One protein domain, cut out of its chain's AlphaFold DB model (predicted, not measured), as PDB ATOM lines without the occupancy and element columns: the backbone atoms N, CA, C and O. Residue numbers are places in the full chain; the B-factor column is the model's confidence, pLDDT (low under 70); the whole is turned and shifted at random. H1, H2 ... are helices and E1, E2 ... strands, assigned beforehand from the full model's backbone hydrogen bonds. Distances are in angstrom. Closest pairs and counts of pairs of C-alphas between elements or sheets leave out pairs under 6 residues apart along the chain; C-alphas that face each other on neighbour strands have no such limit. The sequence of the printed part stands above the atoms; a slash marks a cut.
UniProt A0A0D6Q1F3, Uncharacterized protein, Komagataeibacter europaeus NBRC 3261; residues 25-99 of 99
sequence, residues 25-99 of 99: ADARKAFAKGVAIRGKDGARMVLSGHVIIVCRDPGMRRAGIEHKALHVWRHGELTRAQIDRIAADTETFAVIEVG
ATOM      1  N   ALA A  25      17.599  15.259  39.652       79.06
ATOM      2  CA  ALA A  25      17.678  15.009  41.088       79.06
ATOM      3  C   ALA A  25      16.276  14.830  41.684       79.06
ATOM      4  O   ALA A  25      16.056  13.890  42.454       79.06
ATOM      5  N   ASP A  26      15.319  15.651  41.253       80.50
ATOM      6  CA  ASP A  26      13.904  15.495  41.584       80.50
ATOM      7  C   ASP A  26      13.367  14.143  41.098       80.50
ATOM      8  O   ASP A  26      12.697  13.439  41.855       80.50
ATOM      9  N   ALA A  27      13.736  13.725  39.881       74.19
ATOM     10  CA  ALA A  27      13.355  12.424  39.330       74.19
ATOM     11  C   ALA A  27      13.869  11.263  40.193       74.19
ATOM     12  O   ALA A  27      13.095  10.409  40.624       74.19
ATOM     13  N   ARG A  28      15.169  11.257  40.512       78.62
ATOM     14  CA  ARG A  28      15.771  10.224  41.371       78.62
ATOM     15  C   ARG A  28      15.118  10.180  42.746       78.62
ATOM     16  O   ARG A  28      14.848   9.107  43.268       78.62
ATOM     17  N   LYS A  29      14.825  11.339  43.336       80.75
ATOM     18  CA  LYS A  29      14.160  11.408  44.640       80.75
ATOM     19  C   LYS A  29      12.732  10.866  44.585       80.75
ATOM     20  O   LYS A  29      12.326  10.151  45.500       80.75
ATOM     21  N   ALA A  30      11.981  11.203  43.539       80.00
ATOM     22  CA  ALA A  30      10.611  10.739  43.352       80.00
ATOM     23  C   ALA A  30      10.540   9.216  43.160       80.00
ATOM     24  O   ALA A  30       9.625   8.578  43.682       80.00
ATOM     25  N   PHE A  31      11.524   8.634  42.469       82.25
ATOM     26  CA  PHE A  31      11.522   7.217  42.100       82.25
ATOM     27  C   PHE A  31      12.388   6.306  42.976       82.25
ATOM     28  O   PHE A  31      12.275   5.092  42.845       82.25
ATOM     29  N   ALA A  32      13.101   6.848  43.970       81.19
ATOM     30  CA  ALA A  32      13.996   6.097  44.860       81.19
ATOM     31  C   ALA A  32      13.370   4.858  45.533       81.19
ATOM     32  O   ALA A  32      14.070   3.920  45.910       81.19
ATOM     33  N   LYS A  33      12.046   4.844  45.736       84.12
ATOM     34  CA  LYS A  33      11.326   3.696  46.324       84.12
ATOM     35  C   LYS A  33      10.804   2.705  45.280       84.12
ATOM     36  O   LYS A  33      10.451   1.582  45.634       84.12
ATOM     37  N   GLY A  34      10.742   3.111  44.018       87.12
ATOM     38  CA  GLY A  34      10.165   2.365  42.912       87.12
ATOM     39  C   GLY A  34       9.023   3.095  42.204       87.12
ATOM     40  O   GLY A  34       8.591   4.178  42.597       87.12
ATOM     41  N   VAL A  35       8.504   2.449  41.164       89.69
ATOM     42  CA  VAL A  35       7.399   2.913  40.319       89.69
ATOM     43  C   VAL A  35       6.305   1.857  40.235       89.69
ATOM     44  O   VAL A  35       6.581   0.659  40.212       89.69
ATOM     45  N   ALA A  36       5.047   2.282  40.165       90.06
ATOM     46  CA  ALA A  36       3.944   1.381  39.860       90.06
ATOM     47  C   ALA A  36       3.757   1.297  38.341       90.06
ATOM     48  O   ALA A  36       3.538   2.315  37.690       90.06
ATOM     49  N   ILE A  37       3.777   0.087  37.783       87.75
ATOM     50  CA  ILE A  37       3.350  -0.162  36.403       87.75
ATOM     51  C   ILE A  37       1.937  -0.738  36.411       87.75
ATOM     52  O   ILE A  37       1.651  -1.691  37.139       87.75
ATOM     53  N   ARG A  38       1.031  -0.165  35.616       87.56
ATOM     54  CA  ARG A  38      -0.329  -0.691  35.456       87.56
ATOM     55  C   ARG A  38      -0.364  -1.628  34.254       87.56
ATOM     56  O   ARG A  38      -0.148  -1.197  33.128       87.56
ATOM     57  N   GLY A  39      -0.618  -2.903  34.513       79.31
ATOM     58  CA  GLY A  39      -0.856  -3.913  33.488       79.31
ATOM     59  C   GLY A  39      -2.316  -4.355  33.460       79.31
ATOM     60  O   GLY A  39      -3.138  -3.906  34.262       79.31
ATOM     61  N   LYS A  40      -2.618  -5.288  32.555       79.38
ATOM     62  CA  LYS A  40      -3.941  -5.919  32.442       79.38
ATOM     63  C   LYS A  40      -4.388  -6.579  33.754       79.38
ATOM     64  O   LYS A  40      -5.555  -6.485  34.111       79.38
ATOM     65  N   ASP A  41      -3.446  -7.169  34.486       79.44
ATOM     66  CA  ASP A  41      -3.704  -7.893  35.740       79.44
ATOM     67  C   ASP A  41      -3.627  -6.987  36.988       79.44
ATOM     68  O   ASP A  41      -3.551  -7.472  38.116       79.44
ATOM     69  N   GLY A  42      -3.615  -5.663  36.796       83.56
ATOM     70  CA  GLY A  42      -3.546  -4.668  37.865       83.56
ATOM     71  C   GLY A  42      -2.203  -3.942  37.962       83.56
ATOM     72  O   GLY A  42      -1.328  -4.047  37.098       83.56
ATOM     73  N   ALA A  43      -2.060  -3.138  39.017       84.94
ATOM     74  CA  ALA A  43      -0.835  -2.397  39.287       84.94
ATOM     75  C   ALA A  43       0.205  -3.297  39.970       84.94
ATOM     76  O   ALA A  43      -0.086  -3.956  40.967       84.94
ATOM     77  N   ARG A  44       1.436  -3.290  39.456       87.06
ATOM     78  CA  ARG A  44       2.594  -3.960  40.050       87.06
ATOM     79  C   ARG A  44       3.633  -2.917  40.434       87.06
ATOM     80  O   ARG A  44       4.017  -2.097  39.606       87.06
ATOM     81  N   MET A  45       4.125  -2.993  41.666       90.12
ATOM     82  CA  MET A  45       5.278  -2.199  42.083       90.12
ATOM     83  C   MET A  45       6.570  -2.770  41.496       90.12
ATOM     84  O   MET A  45       6.830  -3.971  41.579       90.12
ATOM     85  N   VAL A  46       7.383  -1.889  40.924       91.81
ATOM     86  CA  VAL A  46       8.737  -2.143  40.436       91.81
ATOM     87  C   VAL A  46       9.683  -1.338  41.311       91.81
ATOM     88  O   VAL A  46       9.583  -0.120  41.361       91.81
ATOM     89  N   LEU A  47      10.558  -2.019  42.041       92.25
ATOM     90  CA  LEU A  47      11.452  -1.381  43.006       92.25
ATOM     91  C   LEU A  47      12.666  -0.750  42.314       92.25
ATOM     92  O   LEU A  47      13.009  -1.131  41.193       92.25
ATOM     93  N   SER A  48      13.327   0.188  42.997       91.25
ATOM     94  CA  SER A  48      14.621   0.720  42.548       91.25
ATOM     95  C   SER A  48      15.637  -0.418  42.353       91.25
ATOM     96  O   SER A  48      15.628  -1.423  43.071       91.25
ATOM     97  N   GLY A  49      16.466  -0.295  41.317       89.31
ATOM     98  CA  GLY A  49      17.431  -1.300  40.877       89.31
ATOM     99  C   GLY A  49      16.864  -2.382  39.951       89.31
ATOM    100  O   GLY A  49      17.650  -3.158  39.404       89.31
ATOM    101  N   HIS A  50      15.542  -2.452  39.757       94.06
ATOM    102  CA  HIS A  50      14.933  -3.284  38.715       94.06
ATOM    103  C   HIS A  50      15.017  -2.600  37.347       94.06
ATOM    104  O   HIS A  50      15.115  -1.376  37.236       94.06
ATOM    105  N   VAL A  51      14.915  -3.406  36.290       94.50
ATOM    106  CA  VAL A  51      14.926  -2.927  34.906       94.50
ATOM    107  C   VAL A  51      13.667  -3.394  34.198       94.50
ATOM    108  O   VAL A  51      13.329  -4.577  34.214       94.50
ATOM    109  N   ILE A  52      12.969  -2.465  33.556       94.75
ATOM    110  CA  ILE A  52      11.829  -2.774  32.700       94.75
ATOM    111  C   ILE A  52      12.340  -2.802  31.263       94.75
ATOM    112  O   ILE A  52      12.932  -1.834  30.788       94.75
ATOM    113  N   ILE A  53      12.102  -3.913  30.572       95.12
ATOM    114  CA  ILE A  53      12.403  -4.058  29.149       95.12
ATOM    115  C   ILE A  53      11.090  -4.227  28.405       95.12
ATOM    116  O   ILE A  53      10.315  -5.146  28.687       95.12
ATOM    117  N   VAL A  54      10.858  -3.329  27.454       95.06
ATOM    118  CA  VAL A  54       9.770  -3.419  26.485       95.06
ATOM    119  C   VAL A  54      10.377  -3.823  25.149       95.06
ATOM    120  O   VAL A  54      11.260  -3.134  24.641       95.06
ATOM    121  N   CYS A  55       9.911  -4.939  24.596       96.38
ATOM    122  CA  CYS A  55      10.327  -5.445  23.293       96.38
ATOM    123  C   CYS A  55       9.195  -5.250  22.285       96.38
ATOM    124  O   CYS A  55       8.077  -5.721  22.508       96.38
ATOM    125  N   ARG A  56       9.485  -4.575  21.170       95.81
ATOM    126  CA  ARG A  56       8.525  -4.368  20.073       95.81
ATOM    127  C   ARG A  56       8.360  -5.609  19.187       95.81
ATOM    128  O   ARG A  56       7.354  -5.698  18.494       95.81
ATOM    129  N   ASP A  57       9.292  -6.562  19.265       95.56
ATOM    130  CA  ASP A  57       9.262  -7.849  18.555       95.56
ATOM    131  C   ASP A  57       9.369  -9.042  19.539       95.56
ATOM    132  O   ASP A  57      10.460  -9.549  19.827       95.56
ATOM    133  N   PRO A  58       8.255  -9.455  20.174       94.94
ATOM    134  CA  PRO A  58       8.263 -10.518  21.178       94.94
ATOM    135  C   PRO A  58       8.689 -11.873  20.595       94.94
ATOM    136  O   PRO A  58       8.206 -12.287  19.548       94.94
ATOM    137  N   GLY A  59       9.538 -12.606  21.315       93.94
ATOM    138  CA  GLY A  59      10.117 -13.879  20.862       93.94
ATOM    139  C   GLY A  59      11.489 -13.727  20.196       93.94
ATOM    140  O   GLY A  59      12.207 -14.716  20.037       93.94
ATOM    141  N   MET A  60      11.916 -12.497  19.882       94.00
ATOM    142  CA  MET A  60      13.292 -12.226  19.466       94.00
ATOM    143  C   MET A  60      14.290 -12.582  20.579       94.00
ATOM    144  O   MET A  60      14.053 -12.352  21.771       94.00
ATOM    145  N   ARG A  61      15.468 -13.078  20.176       94.12
ATOM    146  CA  ARG A  61      16.599 -13.322  21.076       94.12
ATOM    147  C   ARG A  61      17.660 -12.231  20.964       94.12
ATOM    148  O   ARG A  61      18.196 -11.991  19.888       94.12
ATOM    149  N   ARG A  62      18.044 -11.640  22.098       92.25
ATOM    150  CA  ARG A  62      19.172 -10.700  22.196       92.25
ATOM    151  C   ARG A  62      19.835 -10.798  23.559       92.25
ATOM    152  O   ARG A  62      19.169 -11.045  24.555       92.25
ATOM    153  N   ALA A  63      21.157 -10.628  23.605       91.12
ATOM    154  CA  ALA A  63      21.951 -10.765  24.832       91.12
ATOM    155  C   ALA A  63      21.786 -12.134  25.543       91.12
ATOM    156  O   ALA A  63      21.894 -12.232  26.765       91.12
ATOM    157  N   GLY A  64      21.540 -13.193  24.759       91.50
ATOM    158  CA  GLY A  64      21.395 -14.574  25.237       91.50
ATOM    159  C   GLY A  64      20.001 -14.941  25.755       91.50
ATOM    160  O   GLY A  64      19.766 -16.109  26.057       91.50
ATOM    161  N   ILE A  65      19.071 -13.988  25.807       92.75
ATOM    162  CA  ILE A  65      17.719 -14.172  26.338       92.75
ATOM    163  C   ILE A  65      16.668 -13.971  25.249       92.75
ATOM    164  O   ILE A  65      16.876 -13.217  24.300       92.75
ATOM    165  N   GLU A  66      15.549 -14.670  25.392       95.38
ATOM    166  CA  GLU A  66      14.344 -14.443  24.600       95.38
ATOM    167  C   GLU A  66      13.483 -13.379  25.282       95.38
ATOM    168  O   GLU A  66      13.249 -13.443  26.494       95.38
ATOM    169  N   HIS A  67      13.033 -12.384  24.521       95.25
ATOM    170  CA  HIS A  67      12.344 -11.219  25.068       95.25
ATOM    171  C   HIS A  67      10.829 -11.335  24.942       95.25
ATOM    172  O   HIS A  67      10.287 -11.563  23.864       95.25
ATOM    173  N   LYS A  68      10.128 -11.109  26.056       94.44
ATOM    174  CA  LYS A  68       8.674 -10.894  26.063       94.44
ATOM    175  C   LYS A  68       8.367  -9.453  25.655       94.44
ATOM    176  O   LYS A  68       9.220  -8.584  25.800       94.44
ATOM    177  N   ALA A  69       7.125  -9.189  25.249       93.62
ATOM    178  CA  ALA A  69       6.666  -7.832  24.926       93.62
ATOM    179  C   ALA A  69       6.957  -6.825  26.055       93.62
ATOM    180  O   ALA A  69       7.393  -5.706  25.808       93.62
ATOM    181  N   LEU A  70       6.763  -7.251  27.305       92.38
ATOM    182  CA  LEU A  70       7.152  -6.505  28.493       92.38
ATOM    183  C   LEU A  70       7.647  -7.480  29.558       92.38
ATOM    184  O   LEU A  70       6.983  -8.477  29.865       92.38
ATOM    185  N   HIS A  71       8.800  -7.183  30.151       93.06
ATOM    186  CA  HIS A  71       9.299  -7.913  31.306       93.06
ATOM    187  C   HIS A  71       9.991  -6.987  32.304       93.06
ATOM    188  O   HIS A  71      10.705  -6.063  31.924       93.06
ATOM    189  N   VAL A  72       9.773  -7.262  33.589       93.44
ATOM    190  CA  VAL A  72      10.476  -6.597  34.687       93.44
ATOM    191  C   VAL A  72      11.522  -7.567  35.199       93.44
ATOM    192  O   VAL A  72      11.169  -8.599  35.764       93.44
ATOM    193  N   TRP A  73      12.781  -7.212  35.002       94.69
ATOM    194  CA  TRP A  73      13.937  -7.943  35.493       94.69
ATOM    195  C   TRP A  73      14.298  -7.423  36.878       94.69
ATOM    196  O   TRP A  73      14.407  -6.210  37.096       94.69
ATOM    197  N   ARG A  74      14.454  -8.339  37.831       94.38
ATOM    198  CA  ARG A  74      14.893  -8.010  39.185       94.38
ATOM    199  C   ARG A  74      16.339  -7.545  39.159       94.38
ATOM    200  O   ARG A  74      17.104  -7.833  38.235       94.38
ATOM    201  N   HIS A  75      16.718  -6.844  40.219       93.12
ATOM    202  CA  HIS A  75      18.090  -6.405  40.391       93.12
ATOM    203  C   HIS A  75      19.054  -7.600  40.314       93.12
ATOM    204  O   HIS A  75      18.878  -8.589  41.026       93.12
ATOM    205  N   GLY A  76      20.051  -7.513  39.431       93.00
ATOM    206  CA  GLY A  76      21.062  -8.554  39.228       93.00
ATOM    207  C   GLY A  76      20.665  -9.719  38.311       93.00
ATOM    208  O   GLY A  76      21.532 -10.527  37.993       93.00
ATOM    209  N   GLU A  77      19.415  -9.813  37.835       95.19
ATOM    210  CA  GLU A  77      19.027 -10.861  36.867       95.19
ATOM    211  C   GLU A  77      19.613 -10.620  35.471       95.19
ATOM    212  O   GLU A  77      19.846 -11.566  34.718       95.19
ATOM    213  N   LEU A  78      19.878  -9.356  35.139       95.19
ATOM    214  CA  LEU A  78      20.638  -8.970  33.960       95.19
ATOM    215  C   LEU A  78      21.949  -8.328  34.386       95.19
ATOM    216  O   LEU A  78      21.992  -7.441  35.239       95.19
ATOM    217  N   THR A  79      23.026  -8.751  33.737       95.56
ATOM    218  CA  THR A  79      24.319  -8.081  33.863       95.56
ATOM    219  C   THR A  79      24.276  -6.718  33.176       95.56
ATOM    220  O   THR A  79      23.546  -6.527  32.199       95.56
ATOM    221  N   ARG A  80      25.118  -5.776  33.621       94.69
ATOM    222  CA  ARG A  80      25.200  -4.450  32.989       94.69
ATOM    223  C   ARG A  80      25.496  -4.541  31.490       94.69
ATOM    224  O   ARG A  80      24.821  -3.904  30.696       94.69
ATOM    225  N   ALA A  81      26.394  -5.444  31.099       95.50
ATOM    226  CA  ALA A  81      26.708  -5.696  29.696       95.50
ATOM    227  C   ALA A  81      25.510  -6.219  28.879       95.50
ATOM    228  O   ALA A  81      25.408  -5.929  27.689       95.50
ATOM    229  N   GLN A  82      24.605  -7.003  29.477       96.00
ATOM    230  CA  GLN A  82      23.369  -7.410  28.799       96.00
ATOM    231  C   GLN A  82      22.431  -6.220  28.627       96.00
ATOM    232  O   GLN A  82      21.932  -6.022  27.522       96.00
ATOM    233  N   ILE A  83      22.245  -5.420  29.680       96.31
ATOM    234  CA  ILE A  83      21.419  -4.206  29.643       96.31
ATOM    235  C   ILE A  83      21.928  -3.264  28.549       96.31
ATOM    236  O   ILE A  83      21.152  -2.895  27.673       96.31
ATOM    237  N   ASP A  84      23.228  -2.969  28.522       96.00
ATOM    238  CA  ASP A  84      23.832  -2.067  27.535       96.00
ATOM    239  C   ASP A  84      23.663  -2.599  26.099       96.00
ATOM    240  O   ASP A  84      23.332  -1.848  25.182       96.00
ATOM    241  N   ARG A  85      23.815  -3.914  25.877       95.12
ATOM    242  CA  ARG A  85      23.595  -4.533  24.554       95.12
ATOM    243  C   ARG A  85      22.146  -4.471  24.091       95.12
ATOM    244  O   ARG A  85      21.914  -4.442  22.880       95.12
ATOM    245  N   ILE A  86      21.192  -4.539  25.015       96.00
ATOM    246  CA  ILE A  86      19.763  -4.424  24.712       96.00
ATOM    247  C   ILE A  86      19.426  -2.952  24.449       96.00
ATOM    248  O   ILE A  86      18.821  -2.646  23.431       96.00
ATOM    249  N   ALA A  87      19.902  -2.042  25.302       95.50
ATOM    250  CA  ALA A  87      19.687  -0.601  25.185       95.50
ATOM    251  C   ALA A  87      20.309   0.013  23.920       95.50
ATOM    252  O   ALA A  87      19.807   1.013  23.420       95.50
ATOM    253  N   ALA A  88      21.367  -0.598  23.375       95.88
ATOM    254  CA  ALA A  88      21.967  -0.193  22.103       95.88
ATOM    255  C   ALA A  88      21.025  -0.344  20.892       95.88
ATOM    256  O   ALA A  88      21.314   0.195  19.829       95.88
ATOM    257  N   ASP A  89      19.931  -1.092  21.026       94.38
ATOM    258  CA  ASP A  89      18.922  -1.271  19.986       94.38
ATOM    259  C   ASP A  89      17.616  -0.599  20.390       94.38
ATOM    260  O   ASP A  89      16.708  -1.197  20.964       94.38
ATOM    261  N   THR A  90      17.553   0.692  20.083       93.44
ATOM    262  CA  THR A  90      16.423   1.569  20.400       93.44
ATOM    263  C   THR A  90      15.225   1.371  19.465       93.44
ATOM    264  O   THR A  90      14.126   1.876  19.727       93.44
ATOM    265  N   GLU A  91      15.425   0.677  18.342       94.56
ATOM    266  CA  GLU A  91      14.364   0.371  17.382       94.56
ATOM    267  C   GLU A  91      13.530  -0.818  17.845       94.56
ATOM    268  O   GLU A  91      12.304  -0.789  17.721       94.56
ATOM    269  N   THR A  92      14.155  -1.831  18.444       95.12
ATOM    270  CA  THR A  92      13.438  -2.999  18.963       95.12
ATOM    271  C   THR A  92      13.127  -2.887  20.452       95.12
ATOM    272  O   THR A  92      12.076  -3.368  20.888       95.12
ATOM    273  N   PHE A  93      13.978  -2.223  21.238       96.31
ATOM    274  CA  PHE A  93      13.860  -2.197  22.693       96.31
ATOM    275  C   PHE A  93      13.663  -0.790  23.254       96.31
ATOM    276  O   PHE A  93      14.252   0.190  22.807       96.31
ATOM    277  N   ALA A  94      12.863  -0.714  24.316       96.62
ATOM    278  CA  ALA A  94      12.930   0.372  25.279       96.62
ATOM    279  C   ALA A  94      13.363  -0.208  26.629       96.62
ATOM    280  O   ALA A  94      12.732  -1.128  27.156       96.62
ATOM    281  N   VAL A  95      14.456   0.329  27.168       95.19
ATOM    282  CA  VAL A  95      15.024  -0.070  28.459       95.19
ATOM    283  C   VAL A  95      14.804   1.065  29.447       95.19
ATOM    284  O   VAL A  95      15.187   2.202  29.184       95.19
ATOM    285  N   ILE A  96      14.172   0.756  30.574       93.06
ATOM    286  CA  ILE A  96      13.857   1.720  31.627       93.06
ATOM    287  C   ILE A  96      14.494   1.212  32.916       93.06
ATOM    288  O   ILE A  96      14.072   0.197  33.478       93.06
ATOM    289  N   GLU A  97      15.524   1.915  33.375       90.62
ATOM    290  CA  GLU A  97      16.163   1.660  34.665       90.62
ATOM    291  C   GLU A  97      15.408   2.419  35.758       90.62
ATOM    292  O   GLU A  97      15.201   3.629  35.655       90.62
ATOM    293  N   VAL A  98      14.973   1.705  36.797       88.81
ATOM    294  CA  VAL A  98      14.287   2.320  37.939       88.81
ATOM    295  C   VAL A  98      15.342   2.707  38.973       88.81
ATOM    296  O   VAL A  98      15.998   1.831  39.535       88.81
ATOM    297  N   GLY A  99      15.528   4.016  39.173       78.19
ATOM    298  CA  GLY A  99      16.528   4.615  40.070       78.19
ATOM    299  C   GLY A  99      15.963   5.002  41.423       78.19
ATOM    300  O   GLY A  99      14.849   5.557  41.443       78.19
TER     301      GLY A  99
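This is residues 25 to 99 of the 99 residues of an uncharacterized protein of Komagataeibacter europaeus NBRC 3261 (UniProt A0A0D6Q1F3). A small antiparallel sheet of three strands, E4, E3 and E5, has the helix H2 over one face, and a separate two-stranded hairpin of E1 and E2 is set off from it, with the short helix H1 at the first printed end. A long loop, residues 56 to 69, joins E3 to E4, and within it residues 61 to 62 pair with residues 65 to 66, antiparallel. The printed part has 75 residues, with two named helices and five named strands in the order H1, E1, E2, E3, E4, H2, E5; the class is mixed, helices and strands. The whole is compact, with a radius of gyration of the C-alphas of 12.6 A and spans of 33, 29 and 21 A.

H1, residues 25 to 31, begins at C-alpha 25 at (17.678, 15.009, 41.088) and is 10.0 A long. E1, residues 35 to 39, is 12.7 A long, and E2, residues 42 to 46, is 12.8 A long. E3, residues 51 to 55, is 12.7 A long and begins at C-alpha 51 at (14.926, -2.927, 34.906). E4, residues 70 to 73, is 9.9 A long, and H2, residues 80 to 87, is 10.3 A long. E5, residues 93 to 97, is 12.8 A long and ends at C-alpha 97 at (16.163, 1.660, 34.665).

H1 is not on the sheet of E4, E3 and E5, and it is apart from E2, E3, E4, H2 and E5. E1 and E2 form a hairpin, antiparallel at 148 degrees, with N 37 and O 44 within hydrogen-bond range at 2.9 A. E2 and E3 are apart, but only just, their closest C-alphas 8.4 A apart. The closest C-alphas of E2 and E4 are those of Val 46 and Val 72, 7.5 A apart. E3, the inner strand, forms a hairpin with E4, antiparallel at 155 degrees, with N 73 and O 51 at 2.8 A, within hydrogen-bond range. E3 and E5 are antiparallel at 168 degrees, with N 52 and O 96 within hydrogen-bond range at 2.9 A. E4 and E5 are the edge strands. H2 is on this sheet at a height over the sheet of 9.7 A. It lies over E5, and it runs along the strands, at 26 degrees to E5 on the local plane. The closest C-alphas of H2 and E5 are those of Ala 87 and Val 95, 5.7 A apart. E4, H2 and E5 make a split strand-helix-strand unit, two strands that run the same way with a helix between them in the chain and E3 between them in the sheet; its crossover is right-handed. In H1 and H2 every O i to N i+4 pair is within hydrogen-bond range.

The two C-alphas farthest apart are those of Asp 26 and Gly 59, 36.1 A. The printed part has no cut and ends at residue 99, the chain's last residue. The link from E3 to E4, 14 residues, is long. The mean pLDDT of the printed part is 90.8, and no printed residue is under 70; that of H1 is 79.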